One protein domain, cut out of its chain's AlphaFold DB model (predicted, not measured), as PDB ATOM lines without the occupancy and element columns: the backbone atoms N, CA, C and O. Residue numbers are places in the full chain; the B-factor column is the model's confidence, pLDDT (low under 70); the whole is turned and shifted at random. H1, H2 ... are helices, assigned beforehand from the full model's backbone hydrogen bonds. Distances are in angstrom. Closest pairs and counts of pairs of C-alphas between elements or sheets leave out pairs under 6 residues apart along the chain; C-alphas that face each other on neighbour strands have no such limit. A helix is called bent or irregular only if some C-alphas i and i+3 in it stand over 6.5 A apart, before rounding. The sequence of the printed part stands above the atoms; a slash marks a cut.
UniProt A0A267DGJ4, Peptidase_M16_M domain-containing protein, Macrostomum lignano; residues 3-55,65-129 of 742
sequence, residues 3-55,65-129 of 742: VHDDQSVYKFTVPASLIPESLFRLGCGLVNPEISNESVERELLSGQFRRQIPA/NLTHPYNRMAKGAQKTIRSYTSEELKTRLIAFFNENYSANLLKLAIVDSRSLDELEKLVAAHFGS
ATOM      1  N   VAL A   3      32.251 -10.920 -27.911       77.81
ATOM      2  CA  VAL A   3      33.029 -12.167 -27.873       77.81
ATOM      3  C   VAL A   3      34.369 -11.898 -28.545       77.81
ATOM      4  O   VAL A   3      34.428 -11.581 -29.736       77.81
ATOM      5  N   HIS A   4      35.431 -12.009 -27.758       78.81
ATOM      6  CA  HIS A   4      36.814 -11.933 -28.205       78.81
ATOM      7  C   HIS A   4      37.407 -13.345 -28.256       78.81
ATOM      8  O   HIS A   4      36.714 -14.330 -28.007       78.81
ATOM      9  N   ASP A   5      38.678 -13.461 -28.624       79.75
ATOM     10  CA  ASP A   5      39.312 -14.769 -28.815       79.75
ATOM     11  C   ASP A   5      39.504 -15.543 -27.501       79.75
ATOM     12  O   ASP A   5      39.584 -16.767 -27.520       79.75
ATOM     13  N   ASP A   6      39.553 -14.839 -26.372       81.00
ATOM     14  CA  ASP A   6      39.868 -15.380 -25.050       81.00
ATOM     15  C   ASP A   6      38.862 -14.989 -23.953       81.00
ATOM     16  O   ASP A   6      38.965 -15.468 -22.825       81.00
ATOM     17  N   GLN A   7      37.886 -14.130 -24.263       84.19
ATOM     18  CA  GLN A   7      36.910 -13.636 -23.290       84.19
ATOM     19  C   GLN A   7      35.527 -13.392 -23.905       84.19
ATOM     20  O   GLN A   7      35.386 -13.013 -25.069       84.19
ATOM     21  N   SER A   8      34.494 -13.561 -23.078       87.44
ATOM     22  CA  SER A   8      33.113 -13.161 -23.369       87.44
ATOM     23  C   SER A   8      32.697 -12.066 -22.393       87.44
ATOM     24  O   SER A   8      32.734 -12.269 -21.182       87.44
ATOM     25  N   VAL A   9      32.308 -10.905 -22.919       87.62
ATOM     26  CA  VAL A   9      32.020  -9.706 -22.127       87.62
ATOM     27  C   VAL A   9      30.537  -9.357 -22.198       87.62
ATOM     28  O   VAL A   9      29.982  -9.098 -23.274       87.62
ATOM     29  N   TYR A  10      29.903  -9.288 -21.029       88.62
ATOM     30  CA  TYR A  10      28.532  -8.826 -20.832       88.62
ATOM     31  C   TYR A  10      28.574  -7.456 -20.159       88.62
ATOM     32  O   TYR A  10      29.089  -7.324 -19.053       88.62
ATOM     33  N   LYS A  11      28.054  -6.427 -20.836       86.56
ATOM     34  CA  LYS A  11      28.129  -5.038 -20.377       86.56
ATOM     35  C   LYS A  11      26.850  -4.288 -20.724       86.56
ATOM     36  O   LYS A  11      26.386  -4.373 -21.863       86.56
ATOM     37  N   PHE A  12      26.309  -3.557 -19.757       86.94
ATOM     38  CA  PHE A  12      25.141  -2.692 -19.907       86.94
ATOM     39  C   PHE A  12      25.160  -1.573 -18.857       86.94
ATOM     40  O   PHE A  12      25.856  -1.666 -17.849       86.94
ATOM     41  N   THR A  13      24.401  -0.505 -19.100       86.75
ATOM     42  CA  THR A  13      24.181   0.598 -18.154       86.75
ATOM     43  C   THR A  13      22.684   0.753 -17.942       86.75
ATOM     44  O   THR A  13      21.927   0.771 -18.911       86.75
ATOM     45  N   VAL A  14      22.262   0.853 -16.685       90.31
ATOM     46  CA  VAL A  14      20.858   1.013 -16.291       90.31
ATOM     47  C   VAL A  14      20.747   2.073 -15.192       90.31
ATOM     48  O   VAL A  14      21.735   2.331 -14.502       90.31
ATOM     49  N   PRO A  15      19.568   2.693 -14.998       90.44
ATOM     50  CA  PRO A  15      19.294   3.499 -13.811       90.44
ATOM     51  C   PRO A  15      19.587   2.721 -12.519       90.44
ATOM     52  O   PRO A  15      19.286   1.530 -12.439       90.44
ATOM     53  N   ALA A  16      20.116   3.401 -11.494       88.44
ATOM     54  CA  ALA A  16      20.523   2.782 -10.223       88.44
ATOM     55  C   ALA A  16      19.405   1.940  -9.571       88.44
ATOM     56  O   ALA A  16      19.655   0.851  -9.055       88.44
ATOM     57  N   SER A  17      18.150   2.393  -9.681       92.69
ATOM     58  CA  SER A  17      16.968   1.688  -9.168       92.69
ATOM     59  C   SER A  17      16.726   0.314  -9.806       92.69
ATOM     60  O   SER A  17      16.106  -0.540  -9.181       92.69
ATOM     61  N   LEU A  18      17.212   0.081 -11.030       94.62
ATOM     62  CA  LEU A  18      17.018  -1.165 -11.780       94.62
ATOM     63  C   LEU A  18      18.204  -2.129 -11.673       94.62
ATOM     64  O   LEU A  18      18.147  -3.228 -12.228       94.62
ATOM     65  N   ILE A  19      19.285  -1.760 -10.978       92.00
ATOM     66  CA  ILE A  19      20.452  -2.639 -10.847       92.00
ATOM     67  C   ILE A  19      20.112  -3.967 -10.156       92.00
ATOM     68  O   ILE A  19      20.531  -4.988 -10.698       92.00
ATOM     69  N   PRO A  20      19.363  -4.027  -9.033       92.88
ATOM     70  CA  PRO A  20      19.027  -5.310  -8.410       92.88
ATOM     71  C   PRO A  20      18.328  -6.275  -9.379       92.88
ATOM     72  O   PRO A  20      18.746  -7.420  -9.531       92.88
ATOM     73  N   GLU A  21      17.330  -5.790 -10.120       94.19
ATOM     74  CA  GLU A  21      16.619  -6.599 -11.116       94.19
ATOM     75  C   GLU A  21      17.526  -6.998 -12.293       94.19
ATOM     76  O   GLU A  21      17.476  -8.126 -12.785       94.19
ATOM     77  N   SER A  22      18.391  -6.088 -12.739       93.56
ATOM     78  CA  SER A  22      19.314  -6.351 -13.847       93.56
ATOM     79  C   SER A  22      20.374  -7.392 -13.471       93.56
ATOM     80  O   SER A  22      20.699  -8.255 -14.286       93.56
ATOM     81  N   LEU A  23      20.875  -7.356 -12.231       92.38
ATOM     82  CA  LEU A  23      21.791  -8.364 -11.690       92.38
ATOM     83  C   LEU A  23      21.108  -9.719 -11.540       92.38
ATOM     84  O   LEU A  23      21.715 -10.725 -11.888       92.38
ATOM     85  N   PHE A  24      19.848  -9.750 -11.100       92.50
ATOM     86  CA  PHE A  24      19.058 -10.978 -11.071       92.50
ATOM     87  C   PHE A  24      18.958 -11.612 -12.464       92.50
ATOM     88  O   PHE A  24      19.302 -12.779 -12.640       92.50
ATOM     89  N   ARG A  25      18.556 -10.834 -13.478       92.44
ATOM     90  CA  ARG A  25      18.420 -11.319 -14.864       92.44
ATOM     91  C   ARG A  25      19.757 -11.799 -15.439       92.44
ATOM     92  O   ARG A  25      19.797 -12.844 -16.087       92.44
ATOM     93  N   LEU A  26      20.846 -11.071 -15.179       92.62
ATOM     94  CA  LEU A  26      22.196 -11.479 -15.577       92.62
ATOM     95  C   LEU A  26      22.627 -12.771 -14.866       92.62
ATOM     96  O   LEU A  26      23.157 -13.674 -15.510       92.62
ATOM     97  N   GLY A  27      22.365 -12.876 -13.562       91.69
ATOM     98  CA  GLY A  27      22.628 -14.064 -12.752       91.69
ATOM     99  C   GLY A  27      21.910 -15.294 -13.301       91.69
ATOM    100  O   GLY A  27      22.558 -16.306 -13.555       91.69
ATOM    101  N   CYS A  28      20.611 -15.190 -13.606       89.88
ATOM    102  CA  CYS A  28      19.848 -16.271 -14.239       89.88
ATOM    103  C   CYS A  28      20.510 -16.764 -15.536       89.88
ATOM    104  O   CYS A  28      20.686 -17.967 -15.719       89.88
ATOM    105  N   GLY A  29      20.936 -15.841 -16.407       89.44
ATOM    106  CA  GLY A  29      21.576 -16.178 -17.681       89.44
ATOM    107  C   GLY A  29      22.982 -16.780 -17.564       89.44
ATOM    108  O   GLY A  29      23.400 -17.500 -18.464       89.44
ATOM    109  N   LEU A  30      23.720 -16.510 -16.483       91.56
ATOM    110  CA  LEU A  30      25.096 -16.996 -16.307       91.56
ATOM    111  C   LEU A  30      25.217 -18.201 -15.374       91.56
ATOM    112  O   LEU A  30      26.172 -18.963 -15.494       91.56
ATOM    113  N   VAL A  31      24.285 -18.380 -14.438       91.19
ATOM    114  CA  VAL A  31      24.292 -19.497 -13.484       91.19
ATOM    115  C   VAL A  31      23.625 -20.731 -14.087       91.19
ATOM    116  O   VAL A  31      24.168 -21.831 -13.979       91.19
ATOM    117  N   ASN A  32      22.462 -20.560 -14.722       87.38
ATOM    118  CA  ASN A  32      21.694 -21.660 -15.301       87.38
ATOM    119  C   ASN A  32      20.913 -21.195 -16.547       87.38
ATOM    120  O   ASN A  32      19.700 -20.983 -16.463       87.38
ATOM    121  N   PRO A  33      21.591 -20.992 -17.691       91.00
ATOM    122  CA  PRO A  33      20.954 -20.517 -18.909       91.00
ATOM    123  C   PRO A  33      19.956 -21.537 -19.455       91.00
ATOM    124  O   PRO A  33      20.256 -22.724 -19.596       91.00
ATOM    125  N   GLU A  34      18.792 -21.049 -19.867       90.00
ATOM    126  CA  GLU A  34      17.836 -21.842 -20.630       90.00
ATOM    127  C   GLU A  34      18.212 -21.825 -22.119       90.00
ATOM    128  O   GLU A  34      17.988 -20.845 -22.832       90.00
ATOM    129  N   ILE A  35      18.806 -22.920 -22.601       92.06
ATOM    130  CA  ILE A  35      19.190 -23.090 -24.010       92.06
ATOM    131  C   ILE A  35      18.164 -24.007 -24.691       92.06
ATOM    132  O   ILE A  35      18.310 -25.232 -24.704       92.06
ATOM    133  N   SER A  36      17.098 -23.422 -25.245       92.25
ATOM    134  CA  SER A  36      16.060 -24.141 -26.000       92.25
ATOM    135  C   SER A  36      16.386 -24.222 -27.501       92.25
ATOM    136  O   SER A  36      17.138 -23.399 -28.028       92.25
ATOM    137  N   ASN A  37      15.811 -25.206 -28.209       92.50
ATOM    138  CA  ASN A  37      15.972 -25.316 -29.670       92.50
ATOM    139  C   ASN A  37      15.420 -24.071 -30.381       92.50
ATOM    140  O   ASN A  37      16.066 -23.535 -31.273       92.50
ATOM    141  N   GLU A  38      14.274 -23.569 -29.923       92.12
ATOM    142  CA  GLU A  38      13.621 -22.369 -30.453       92.12
ATOM    143  C   GLU A  38      14.509 -21.123 -30.327       92.12
ATOM    144  O   GLU A  38      14.573 -20.305 -31.245       92.12
ATOM    145  N   SER A  39      15.220 -20.969 -29.203       90.06
ATOM    146  CA  SER A  39      16.180 -19.877 -29.008       90.06
ATOM    147  C   SER A  39      17.378 -20.002 -29.950       90.06
ATOM    148  O   SER A  39      17.787 -19.010 -30.549       90.06
ATOM    149  N   VAL A  40      17.909 -21.215 -30.146       90.50
ATOM    150  CA  VAL A  40      19.004 -21.464 -31.100       90.50
ATOM    151  C   VAL A  40      18.565 -21.146 -32.531       90.50
ATOM    152  O   VAL A  40      19.276 -20.444 -33.247       90.50
ATOM    153  N   GLU A  41      17.385 -21.598 -32.948       90.06
ATOM    154  CA  GLU A  41      16.839 -21.317 -34.281       90.06
ATOM    155  C   GLU A  41      16.609 -19.824 -34.502       90.06
ATOM    156  O   GLU A  41      16.979 -19.286 -35.547       90.06
ATOM    157  N   ARG A  42      16.083 -19.126 -33.494       89.75
ATOM    158  CA  ARG A  42      15.918 -17.673 -33.535       89.75
ATOM    159  C   ARG A  42      17.247 -16.953 -33.747       89.75
ATOM    160  O   ARG A  42      17.305 -16.054 -34.582       89.75
ATOM    161  N   GLU A  43      18.312 -17.356 -33.056       87.25
ATOM    162  CA  GLU A  43      19.639 -16.750 -33.235       87.25
ATOM    163  C   GLU A  43      20.306 -17.125 -34.567       87.25
ATOM    164  O   GLU A  43      21.025 -16.323 -35.171       87.25
ATOM    165  N   LEU A  44      20.029 -18.319 -35.096       84.12
ATOM    166  CA  LEU A  44      20.453 -18.690 -36.447       84.12
ATOM    167  C   LEU A  44      19.767 -17.825 -37.516       84.12
ATOM    168  O   LEU A  44      20.411 -17.421 -38.492       84.12
ATOM    169  N   LEU A  45      18.486 -17.508 -37.323       85.12
ATOM    170  CA  LEU A  45      17.722 -16.612 -38.192       85.12
ATOM    171  C   LEU A  45      18.150 -15.149 -38.026       85.12
ATOM    172  O   LEU A  45      18.224 -14.426 -39.022       85.12
ATOM    173  N   SER A  46      18.485 -14.721 -36.802       83.44
ATOM    174  CA  SER A  46      18.969 -13.361 -36.513       83.44
ATOM    175  C   SER A  46      20.279 -13.062 -37.247       83.44
ATOM    176  O   SER A  46      20.543 -11.926 -37.645       83.44
ATOM    177  N   GLY A  47      21.113 -14.090 -37.447       74.19
ATOM    178  CA  GLY A  47      22.415 -13.955 -38.088       74.19
ATOM    179  C   GLY A  47      23.439 -13.208 -37.232       74.19
ATOM    180  O   GLY A  47      24.515 -12.888 -37.742       74.19
ATOM    181  N   GLN A  48      23.145 -12.949 -35.953       70.25
ATOM    182  CA  GLN A  48      24.015 -12.197 -35.041       70.25
ATOM    183  C   GLN A  48      25.306 -12.946 -34.671       70.25
ATOM    184  O   GLN A  48      26.266 -12.337 -34.212       70.25
ATOM    185  N   PHE A  49      25.393 -14.246 -34.966       71.19
ATOM    186  CA  PHE A  49      26.617 -15.046 -34.828       71.19
ATOM    187  C   PHE A  49      27.707 -14.712 -35.871       71.19
ATOM    188  O   PHE A  49      28.811 -15.259 -35.826       71.19
ATOM    189  N   ARG A  50      27.414 -13.847 -36.854       67.31
ATOM    190  CA  ARG A  50      28.373 -13.432 -37.888       67.31
ATOM    191  C   ARG A  50      29.409 -12.472 -37.303       67.31
ATOM    192  O   ARG A  50      29.140 -11.287 -37.134       67.31
ATOM    193  N   ARG A  51      30.630 -12.960 -37.085       68.06
ATOM    194  CA  ARG A  51      31.778 -12.108 -36.750       68.06
ATOM    195  C   ARG A  51      32.449 -11.602 -38.027       68.06
ATOM    196  O   ARG A  51      32.878 -12.401 -38.856       68.06
ATOM    197  N   GLN A  52      32.559 -10.284 -38.173       70.38
ATOM    198  CA  GLN A  52      33.440  -9.682 -39.172       70.38
ATOM    199  C   GLN A  52      34.859  -9.620 -38.602       70.38
ATOM    200  O   GLN A  52      35.070  -9.082 -37.515       70.38
ATOM    201  N   ILE A  53      35.821 -10.187 -39.325       74.06
ATOM    202  CA  ILE A  53      37.245 -10.105 -38.989       74.06
ATOM    203  C   ILE A  53      37.863  -9.042 -39.906       74.06
ATOM    204  O   ILE A  53      37.670  -9.127 -41.122       74.06
ATOM    205  N   PRO A  54      38.584  -8.039 -39.372       80.12
ATOM    206  CA  PRO A  54      39.285  -7.063 -40.198       80.12
ATOM    207  C   PRO A  54      40.256  -7.741 -41.170       80.12
ATOM    208  O   PRO A  54      40.930  -8.702 -40.804       80.12
ATOM    209  N   ALA A  55      40.388  -7.201 -42.384       80.19
ATOM    210  CA  ALA A  55      41.257  -7.766 -43.421       80.19
ATOM    211  C   ALA A  55      42.710  -7.982 -42.951       80.19
ATOM    212  O   ALA A  55      43.331  -8.981 -43.304       80.19
ATOM    213  N   ASN A  65      51.171 -19.831 -38.243       87.62
ATOM    214  CA  ASN A  65      51.151 -21.274 -38.039       87.62
ATOM    215  C   ASN A  65      49.694 -21.758 -37.954       87.62
ATOM    216  O   ASN A  65      49.021 -21.538 -36.946       87.62
ATOM    217  N   LEU A  66      49.207 -22.436 -38.993       82.38
ATOM    218  CA  LEU A  66      47.809 -22.871 -39.102       82.38
ATOM    219  C   LEU A  66      47.374 -23.871 -38.016       82.38
ATOM    220  O   LEU A  66      46.180 -24.048 -37.783       82.38
ATOM    221  N   THR A  67      48.321 -24.514 -37.325       84.12
ATOM    222  CA  THR A  67      48.013 -25.417 -36.204       84.12
ATOM    223  C   THR A  67      47.720 -24.667 -34.905       84.12
ATOM    224  O   THR A  67      47.049 -25.216 -34.026       84.12
ATOM    225  N   HIS A  68      48.163 -23.411 -34.791       85.75
ATOM    226  CA  HIS A  68      48.006 -22.585 -33.600       85.75
ATOM    227  C   HIS A  68      46.528 -22.201 -33.379       85.75
ATOM    228  O   HIS A  68      45.899 -21.725 -34.327       85.75
ATOM    229  N   PRO A  69      45.955 -22.327 -32.160       84.38
ATOM    230  CA  PRO A  69      44.533 -22.055 -31.901       84.38
ATOM    231  C   PRO A  69      44.052 -20.684 -32.396       84.38
ATOM    232  O   PRO A  69      43.014 -20.603 -33.049       84.38
ATOM    233  N   TYR A  70      44.862 -19.636 -32.193       82.31
ATOM    234  CA  TYR A  70      44.594 -18.281 -32.703       82.31
ATOM    235  C   TYR A  70      44.338 -18.240 -34.223       82.31
ATOM    236  O   TYR A  70      43.470 -17.511 -34.690       82.31
ATOM    237  N   ASN A  71      45.035 -19.057 -35.015       80.12
ATOM    238  CA  ASN A  71      44.905 -19.044 -36.474       80.12
ATOM    239  C   ASN A  71      43.763 -19.950 -36.979       80.12
ATOM    240  O   ASN A  71      43.330 -19.803 -38.121       80.12
ATOM    241  N   ARG A  72      43.227 -20.857 -36.140       70.19
ATOM    242  CA  ARG A  72      42.174 -21.819 -36.528       70.19
ATOM    243  C   ARG A  72      40.816 -21.158 -36.777       70.19
ATOM    244  O   ARG A  72      40.136 -21.507 -37.739       70.19
ATOM    245  N   MET A  73      40.429 -20.192 -35.939       60.69
ATOM    246  CA  MET A  73      39.110 -19.537 -35.999       60.69
ATOM    247  C   MET A  73      38.931 -18.565 -37.173       60.69
ATOM    248  O   MET A  73      37.826 -18.072 -37.391       60.69
ATOM    249  N   ALA A  74      39.975 -18.322 -37.973       55.25
ATOM    250  CA  ALA A  74      39.845 -17.536 -39.194       55.25
ATOM    251  C   ALA A  74      38.933 -18.219 -40.230       55.25
ATOM    252  O   ALA A  74      38.348 -17.545 -41.064       55.25
ATOM    253  N   LYS A  75      38.738 -19.545 -40.196       53.72
ATOM    254  CA  LYS A  75      37.891 -20.229 -41.187       53.72
ATOM    255  C   LYS A  75      36.395 -20.031 -40.888       53.72
ATOM    256  O   LYS A  75      35.782 -20.836 -40.203       53.72
ATOM    257  N   GLY A  76      35.830 -18.942 -41.418       56.19
ATOM    258  CA  GLY A  76      34.400 -18.657 -41.618       56.19
ATOM    259  C   GLY A  76      33.410 -19.369 -40.686       56.19
ATOM    260  O   GLY A  76      32.781 -20.343 -41.098       56.19
ATOM    261  N   ALA A  77      33.187 -18.819 -39.486       59.09
ATOM    262  CA  ALA A  77      32.251 -19.349 -38.484       59.09
ATOM    263  C   ALA A  77      30.841 -19.648 -39.037       59.09
ATOM    264  O   ALA A  77      30.169 -20.559 -38.564       59.09
ATOM    265  N   GLN A  78      30.403 -18.938 -40.083       61.94
ATOM    266  CA  GLN A  78      29.150 -19.238 -40.781       61.94
ATOM    267  C   GLN A  78      29.092 -20.645 -41.376       61.94
ATOM    268  O   GLN A  78      28.059 -21.295 -41.248       61.94
ATOM    269  N   LYS A  79      30.162 -21.102 -42.037       64.00
ATOM    270  CA  LYS A  79      30.206 -22.420 -42.685       64.00
ATOM    271  C   LYS A  79      30.160 -23.519 -41.628       64.00
ATOM    272  O   LYS A  79      29.419 -24.480 -41.786       64.00
ATOM    273  N   THR A  80      30.882 -23.319 -40.524       70.75
ATOM    274  CA  THR A  80      30.924 -24.247 -39.388       70.75
ATOM    275  C   THR A  80      29.609 -24.290 -38.612       70.75
ATOM    276  O   THR A  80      29.163 -25.361 -38.236       70.75
ATOM    277  N   ILE A  81      28.952 -23.153 -38.371       78.56
ATOM    278  CA  ILE A  81      27.676 -23.137 -37.635       78.56
ATOM    279  C   ILE A  81      26.550 -23.711 -38.503       78.56
ATOM    280  O   ILE A  81      25.759 -24.513 -38.021       78.56
ATOM    281  N   ARG A  82      26.503 -23.361 -39.797       76.81
ATOM    282  CA  ARG A  82      25.476 -23.859 -40.731       76.81
ATOM    283  C   ARG A  82      25.634 -25.330 -41.110       76.81
ATOM    284  O   ARG A  82      24.709 -25.883 -41.691       76.81
ATOM    285  N   SER A  83      26.772 -25.960 -40.809       82.19
ATOM    286  CA  SER A  83      26.955 -27.398 -41.034       82.19
ATOM    287  C   SER A  83      26.308 -28.283 -39.965       82.19
ATOM    288  O   SER A  83      26.376 -29.499 -40.097       82.19
ATOM    289  N   TYR A  84      25.710 -27.700 -38.922       85.25
ATOM    290  CA  TYR A  84      25.080 -28.428 -37.821       85.25
ATOM    291  C   TYR A  84      23.578 -28.158 -37.741       85.25
ATOM    292  O   TYR A  84      23.108 -27.080 -38.108       85.25
ATOM    293  N   THR A  85      22.826 -29.129 -37.221       89.75
ATOM    294  CA  THR A  85      21.394 -28.953 -36.921       89.75
ATOM    295  C   THR A  85      21.188 -28.097 -35.662       89.75
ATOM    296  O   THR A  85      22.111 -27.911 -34.861       89.75
ATOM    297  N   SER A  86      19.973 -27.570 -35.448       89.31
ATOM    298  CA  SER A  86      19.646 -26.795 -34.238       89.31
ATOM    299  C   SER A  86      19.842 -27.617 -32.953       89.31
ATOM    300  O   SER A  86      20.411 -27.112 -31.986       89.31
ATOM    301  N   GLU A  87      19.481 -28.904 -32.967       91.38
ATOM    302  CA  GLU A  87      19.680 -29.832 -31.840       91.38
ATOM    303  C   GLU A  87      21.158 -30.101 -31.532       91.38
ATOM    304  O   GLU A  87      21.593 -30.116 -30.374       91.38
ATOM    305  N   GLU A  88      21.961 -30.282 -32.577       93.00
ATOM    306  CA  GLU A  88      23.400 -30.478 -32.463       93.00
ATOM    307  C   GLU A  88      24.104 -29.233 -31.907       93.00
ATOM    308  O   GLU A  88      25.000 -29.338 -31.062       93.00
ATOM    309  N   LEU A  89      23.699 -28.042 -32.358       91.38
ATOM    310  CA  LEU A  89      24.203 -26.772 -31.840       91.38
ATOM    311  C   LEU A  89      23.800 -26.563 -30.383       91.38
ATOM    312  O   LEU A  89      24.660 -26.224 -29.574       91.38
ATOM    313  N   LYS A  90      22.539 -26.831 -30.024       94.06
ATOM    314  CA  LYS A  90      22.078 -26.800 -28.629       94.06
ATOM    315  C   LYS A  90      22.950 -27.689 -27.745       94.06
ATOM    316  O   LYS A  90      23.434 -27.238 -26.709       94.06
ATOM    317  N   THR A  91      23.194 -28.929 -28.167       95.31
ATOM    318  CA  THR A  91      24.017 -29.886 -27.412       95.31
ATOM    319  C   THR A  91      25.440 -29.360 -27.208       95.31
ATOM    320  O   THR A  91      25.957 -29.389 -26.092       95.31
ATOM    321  N   ARG A  92      26.059 -28.804 -28.258       93.56
ATOM    322  CA  ARG A  92      27.402 -28.205 -28.177       93.56
ATOM    323  C   ARG A  92      27.449 -26.947 -27.310       93.56
ATOM    324  O   ARG A  92      28.421 -26.769 -26.588       93.56
ATOM    325  N   LEU A  93      26.425 -26.095 -27.351       92.69
ATOM    326  CA  LEU A  93      26.332 -24.900 -26.505       92.69
ATOM    327  C   LEU A  93      26.214 -25.272 -25.023       92.69
ATOM    328  O   LEU A  93      26.903 -24.685 -24.192       92.69
ATOM    329  N   ILE A  94      25.395 -26.279 -24.699       94.19
ATOM    330  CA  ILE A  94      25.267 -26.806 -23.334       94.19
ATOM    331  C   ILE A  94      26.598 -27.404 -22.863       94.19
ATOM    332  O   ILE A  94      27.026 -27.123 -21.743       94.19
ATOM    333  N   ALA A  95      27.272 -28.190 -23.709       95.19
ATOM    334  CA  ALA A  95      28.593 -28.735 -23.399       95.19
ATOM    335  C   ALA A  95      29.614 -27.613 -23.155       95.19
ATOM    336  O   ALA A  95      30.229 -27.569 -22.094       95.19
ATOM    337  N   PHE A  96      29.708 -26.638 -24.066       92.69
ATOM    338  CA  PHE A  96      30.615 -25.498 -23.932       92.69
ATOM    339  C   PHE A  96      30.362 -24.704 -22.646       92.69
ATOM    340  O   PHE A  96      31.313 -24.365 -21.943       92.69
ATOM    341  N   PHE A  97      29.097 -24.435 -22.306       93.12
ATOM    342  CA  PHE A  97      28.736 -23.766 -21.058       93.12
ATOM    343  C   PHE A  97      29.186 -24.579 -19.837       93.12
ATOM    344  O   PHE A  97      29.874 -24.055 -18.967       93.12
ATOM    345  N   ASN A  98      28.863 -25.875 -19.798       92.38
ATOM    346  CA  ASN A  98      29.235 -26.764 -18.698       92.38
ATOM    347  C   ASN A  98      30.748 -26.969 -18.551       92.38
ATOM    348  O   ASN A  98      31.196 -27.285 -17.454       92.38
ATOM    349  N   GLU A  99      31.514 -26.812 -19.628       92.94
ATOM    350  CA  GLU A  99      32.966 -26.998 -19.641       92.94
ATOM    351  C   GLU A  99      33.753 -25.710 -19.391       92.94
ATOM    352  O   GLU A  99      34.891 -25.806 -18.953       92.94
ATOM    353  N   ASN A 100      33.196 -24.524 -19.680       90.88
ATOM    354  CA  ASN A 100      33.966 -23.270 -19.701       90.88
ATOM    355  C   ASN A 100      33.411 -22.165 -18.783       90.88
ATOM    356  O   ASN A 100      34.180 -21.313 -18.336       90.88
ATOM    357  N   TYR A 101      32.108 -22.150 -18.468       92.94
ATOM    358  CA  TYR A 101      31.518 -21.133 -17.583       92.94
ATOM    359  C   TYR A 101      31.692 -21.538 -16.115       92.94
ATOM    360  O   TYR A 101      30.833 -22.185 -15.516       92.94
ATOM    361  N   SER A 102      32.828 -21.145 -15.535       94.31
ATOM    362  CA  SER A 102      33.189 -21.426 -14.144       94.31
ATOM    363  C   SER A 102      33.407 -20.158 -13.324       94.31
ATOM    364  O   SER A 102      34.056 -19.215 -13.782       94.31
ATOM    365  N   ALA A 103      32.946 -20.175 -12.071       93.75
ATOM    366  CA  ALA A 103      33.054 -19.057 -11.137       93.75
ATOM    367  C   ALA A 103      34.499 -18.557 -10.942       93.75
ATOM    368  O   ALA A 103      34.716 -17.356 -10.817       93.75
ATOM    369  N   ASN A 104      35.507 -19.442 -10.971       92.94
ATOM    370  CA  ASN A 104      36.908 -19.048 -10.769       92.94
ATOM    371  C   ASN A 104      37.519 -18.227 -11.926       92.94
ATOM    372  O   ASN A 104      38.567 -17.612 -11.733       92.94
ATOM    373  N   LEU A 105      36.887 -18.211 -13.106       90.50
ATOM    374  CA  LEU A 105      37.323 -17.428 -14.272       90.50
ATOM    375  C   LEU A 105      36.509 -16.137 -14.458       90.50
ATOM    376  O   LEU A 105      36.918 -15.246 -15.206       90.50
ATOM    377  N   LEU A 106      35.363 -16.015 -13.781       90.44
ATOM    378  CA  LEU A 106      34.478 -14.866 -13.925       90.44
ATOM    379  C   LEU A 106      35.035 -13.642 -13.189       90.44
ATOM    380  O   LEU A 106      35.521 -13.723 -12.060       90.44
ATOM    381  N   LYS A 107      34.922 -12.480 -13.836       90.25
ATOM    382  CA  LYS A 107      35.191 -11.165 -13.251       90.25
ATOM    383  C   LYS A 107      33.934 -10.309 -13.391       90.25
ATOM    384  O   LYS A 107      33.343 -10.271 -14.467       90.25
ATOM    385  N   LEU A 108      33.532  -9.644 -12.310       89.38
ATOM    386  CA  LEU A 108      32.350  -8.782 -12.257       89.38
ATOM    387  C   LEU A 108      32.726  -7.422 -11.669       89.38
ATOM    388  O   LEU A 108      33.409  -7.360 -10.649       89.38
ATOM    389  N   ALA A 109      32.249  -6.349 -12.293       88.56
ATOM    390  CA  ALA A 109      32.339  -4.995 -11.767       88.56
ATOM    391  C   ALA A 109      30.966  -4.326 -11.799       88.56
ATOM    392  O   ALA A 109      30.214  -4.479 -12.761       88.56
ATOM    393  N   ILE A 110      30.656  -3.584 -10.738       88.06
ATOM    394  CA  ILE A 110      29.408  -2.837 -10.577       88.06
ATOM    395  C   ILE A 110      29.781  -1.440 -10.095       88.06
ATOM    396  O   ILE A 110      30.556  -1.298  -9.152       88.06
ATOM    397  N   VAL A 111      29.223  -0.421 -10.743       85.75
ATOM    398  CA  VAL A 111      29.342   0.978 -10.321       85.75
ATOM    399  C   VAL A 111      27.963   1.442  -9.884       85.75
ATOM    400  O   VAL A 111      27.041   1.485 -10.696       85.75
ATOM    401  N   ASP A 112      27.821   1.758  -8.601       87.56
ATOM    402  CA  ASP A 112      26.577   2.235  -8.004       87.56
ATOM    403  C   ASP A 112      26.868   3.102  -6.767       87.56
ATOM    404  O   ASP A 112      27.973   3.076  -6.231       87.56
ATOM    405  N   SER A 113      25.878   3.879  -6.328       87.69
ATOM    406  CA  SER A 113      25.935   4.726  -5.131       87.69
ATOM    407  C   SER A 113      25.708   3.987  -3.805       87.69
ATOM    408  O   SER A 113      25.928   4.577  -2.750       87.69
ATOM    409  N   ARG A 114      25.211   2.743  -3.833       92.38
ATOM    410  CA  ARG A 114      25.012   1.902  -2.641       92.38
ATOM    411  C   ARG A 114      26.334   1.557  -1.958       92.38
ATOM    412  O   ARG A 114      27.402   1.596  -2.567       92.38
ATOM    413  N   SER A 115      26.245   1.192  -0.682       94.75
ATOM    414  CA  SER A 115      27.409   0.771   0.100       94.75
ATOM    415  C   SER A 115      28.017  -0.532  -0.433       94.75
ATOM    416  O   SER A 115      27.333  -1.347  -1.058       94.75
ATOM    417  N   LEU A 116      29.306  -0.756  -0.153       95.38
ATOM    418  CA  LEU A 116      29.988  -1.992  -0.547       95.38
ATOM    419  C   LEU A 116      29.305  -3.234   0.048       95.38
ATOM    420  O   LEU A 116      29.101  -4.202  -0.678       95.38
ATOM    421  N   ASP A 117      28.856  -3.167   1.305       96.62
ATOM    422  CA  ASP A 117      28.156  -4.269   1.981       96.62
ATOM    423  C   ASP A 117      26.831  -4.638   1.289       96.62
ATOM    424  O   ASP A 117      26.454  -5.808   1.201       96.62
ATOM    425  N   GLU A 118      26.088  -3.644   0.791       95.00
ATOM    426  CA  GLU A 118      24.850  -3.879   0.040       95.00
ATOM    427  C   GLU A 118      25.129  -4.492  -1.332       95.00
ATOM    428  O   GLU A 118      24.423  -5.411  -1.757       95.00
ATOM    429  N   LEU A 119      26.157  -4.000  -2.028       94.25
ATOM    430  CA  LEU A 119      26.558  -4.534  -3.326       94.25
ATOM    431  C   LEU A 119      27.070  -5.970  -3.205       94.25
ATOM    432  O   LEU A 119      26.687  -6.815  -4.014       94.25
ATOM    433  N   GLU A 120      27.856  -6.274  -2.175       95.50
ATOM    434  CA  GLU A 120      28.329  -7.628  -1.889       95.50
ATOM    435  C   GLU A 120      27.160  -8.591  -1.658       95.50
ATOM    436  O   GLU A 120      27.097  -9.645  -2.295       95.50
ATOM    437  N   LYS A 121      26.179  -8.209  -0.826       95.44
ATOM    438  CA  LYS A 121      24.973  -9.021  -0.585       95.44
ATOM    439  C   LYS A 121      24.206  -9.314  -1.871       95.44
ATOM    440  O   LYS A 121      23.758 -10.441  -2.072       95.44
ATOM    441  N   LEU A 122      24.063  -8.324  -2.751       93.88
ATOM    442  CA  LEU A 122      23.372  -8.499  -4.030       93.88
ATOM    443  C   LEU A 122      24.134  -9.414  -4.987       93.88
ATOM    444  O   LEU A 122      23.528 -10.263  -5.641       93.88
ATOM    445  N   VAL A 123      25.458  -9.276  -5.056       94.19
ATOM    446  CA  VAL A 123      26.296 -10.167  -5.865       94.19
ATOM    447  C   VAL A 123      26.217 -11.597  -5.336       94.19
ATOM    448  O   VAL A 123      25.975 -12.519  -6.114       94.19
ATOM    449  N   ALA A 124      26.343 -11.792  -4.021       94.56
ATOM    450  CA  ALA A 124      26.241 -13.106  -3.395       94.56
ATOM    451  C   ALA A 124      24.871 -13.759  -3.644       94.56
ATOM    452  O   ALA A 124      24.809 -14.943  -3.972       94.56
ATOM    453  N   ALA A 125      23.782 -12.986  -3.567       93.62
ATOM    454  CA  ALA A 125      22.427 -13.484  -3.798       93.62
ATOM    455  C   ALA A 125      22.196 -14.001  -5.230       93.62
ATOM    456  O   ALA A 125      21.437 -14.951  -5.415       93.62
ATOM    457  N   HIS A 126      22.830 -13.395  -6.241       92.62
ATOM    458  CA  HIS A 126      22.574 -13.720  -7.651       92.62
ATOM    459  C   HIS A 126      23.647 -14.592  -8.312       92.62
ATOM    460  O   HIS A 126      23.335 -15.336  -9.238       92.62
ATOM    461  N   PHE A 127      24.896 -14.526  -7.845       93.38
ATOM    462  CA  PHE A 127      26.028 -15.255  -8.429       93.38
ATOM    463  C   PHE A 127      26.632 -16.296  -7.480       93.38
ATOM    464  O   PHE A 127      27.434 -17.118  -7.921       93.38
ATOM    465  N   GLY A 128      26.246 -16.315  -6.197       91.31
ATOM    466  CA  GLY A 128      26.840 -17.199  -5.187       91.31
ATOM    467  C   GLY A 128      26.637 -18.694  -5.446       91.31
ATOM    468  O   GLY A 128      27.438 -19.506  -4.995       91.31
ATOM    469  N   SER A 129      25.609 -19.072  -6.212       92.00
ATOM    470  CA  SER A 129      25.355 -20.462  -6.616       92.00
ATOM    471  C   SER A 129      26.053 -20.868  -7.920       92.00
ATOM    472  O   SER A 129      25.807 -21.962  -8.431       92.00
TER     473      SER A 129
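This is residues 3 to 55 and 65 to 129 of the 742 residues of the protein "Peptidase_M16_M domain-containing protein" of Macrostomum lignano (UniProt A0A267DGJ4). Two helix groups are loosely joined: H1 and H6 side by side, and H2 and H5 making a corner with short H4 near H5; tiny H3 is apart from the other helices. Unnamed residues 101 to 115 link H5 to H6. The 118 printed residues have six named helices, H1 to H6 in order, no named strand: all helix, loose, radius of gyration of the C-alphas 17.5 A, spans 49 by 35 by 26 A.

Start at H1, residues 16 to 31, irregular, with C-alphas 17 and 20 7.3 A apart. It touches H6, residues 116 to 127, through 122 to 127 alone; the closest C-alphas, Gly 27 and His 126, are 5.1 A apart. They run the same way at a shallow tilt of 34 degrees, only just short of steep. Find H2, residues 37 to 46, about perpendicular, at 82 degrees, to H5, residues 86 to 100; they touch through 86 to 90 of H5 alone, closest C-alphas Asn 37 and Ser 86, 6.0 A. H4, residues 77 to 82, is close but not clearly touching H5, closest C-alphas Ile 81 and Leu 89, 7.7 A. H3, residues 69 to 72, touches no helix. Each O i to N i+4 pair is within hydrogen-bond range in H2, H4, H5 and H6, and 10 of 12 in H1; H3 is too short for one.

Find C-alpha 16 at (20.523, 2.782, -10.223); H1 runs 22.8 A. H2 runs 14.1 A, H5 20.7 A, and H6 15.9 A to C-alpha 127 at (26.028, -15.255, -8.429).

The farthest C-alphas, Ser 17 and Asn 65, are 50.3 A apart. Residues 56 to 64 are not printed; C-alphas 55 and 65 are 17.6 A apart across this cut. The H5 to H6 link is long. pLDDT is under 70 at residues 50 to 51 and 73 to 79.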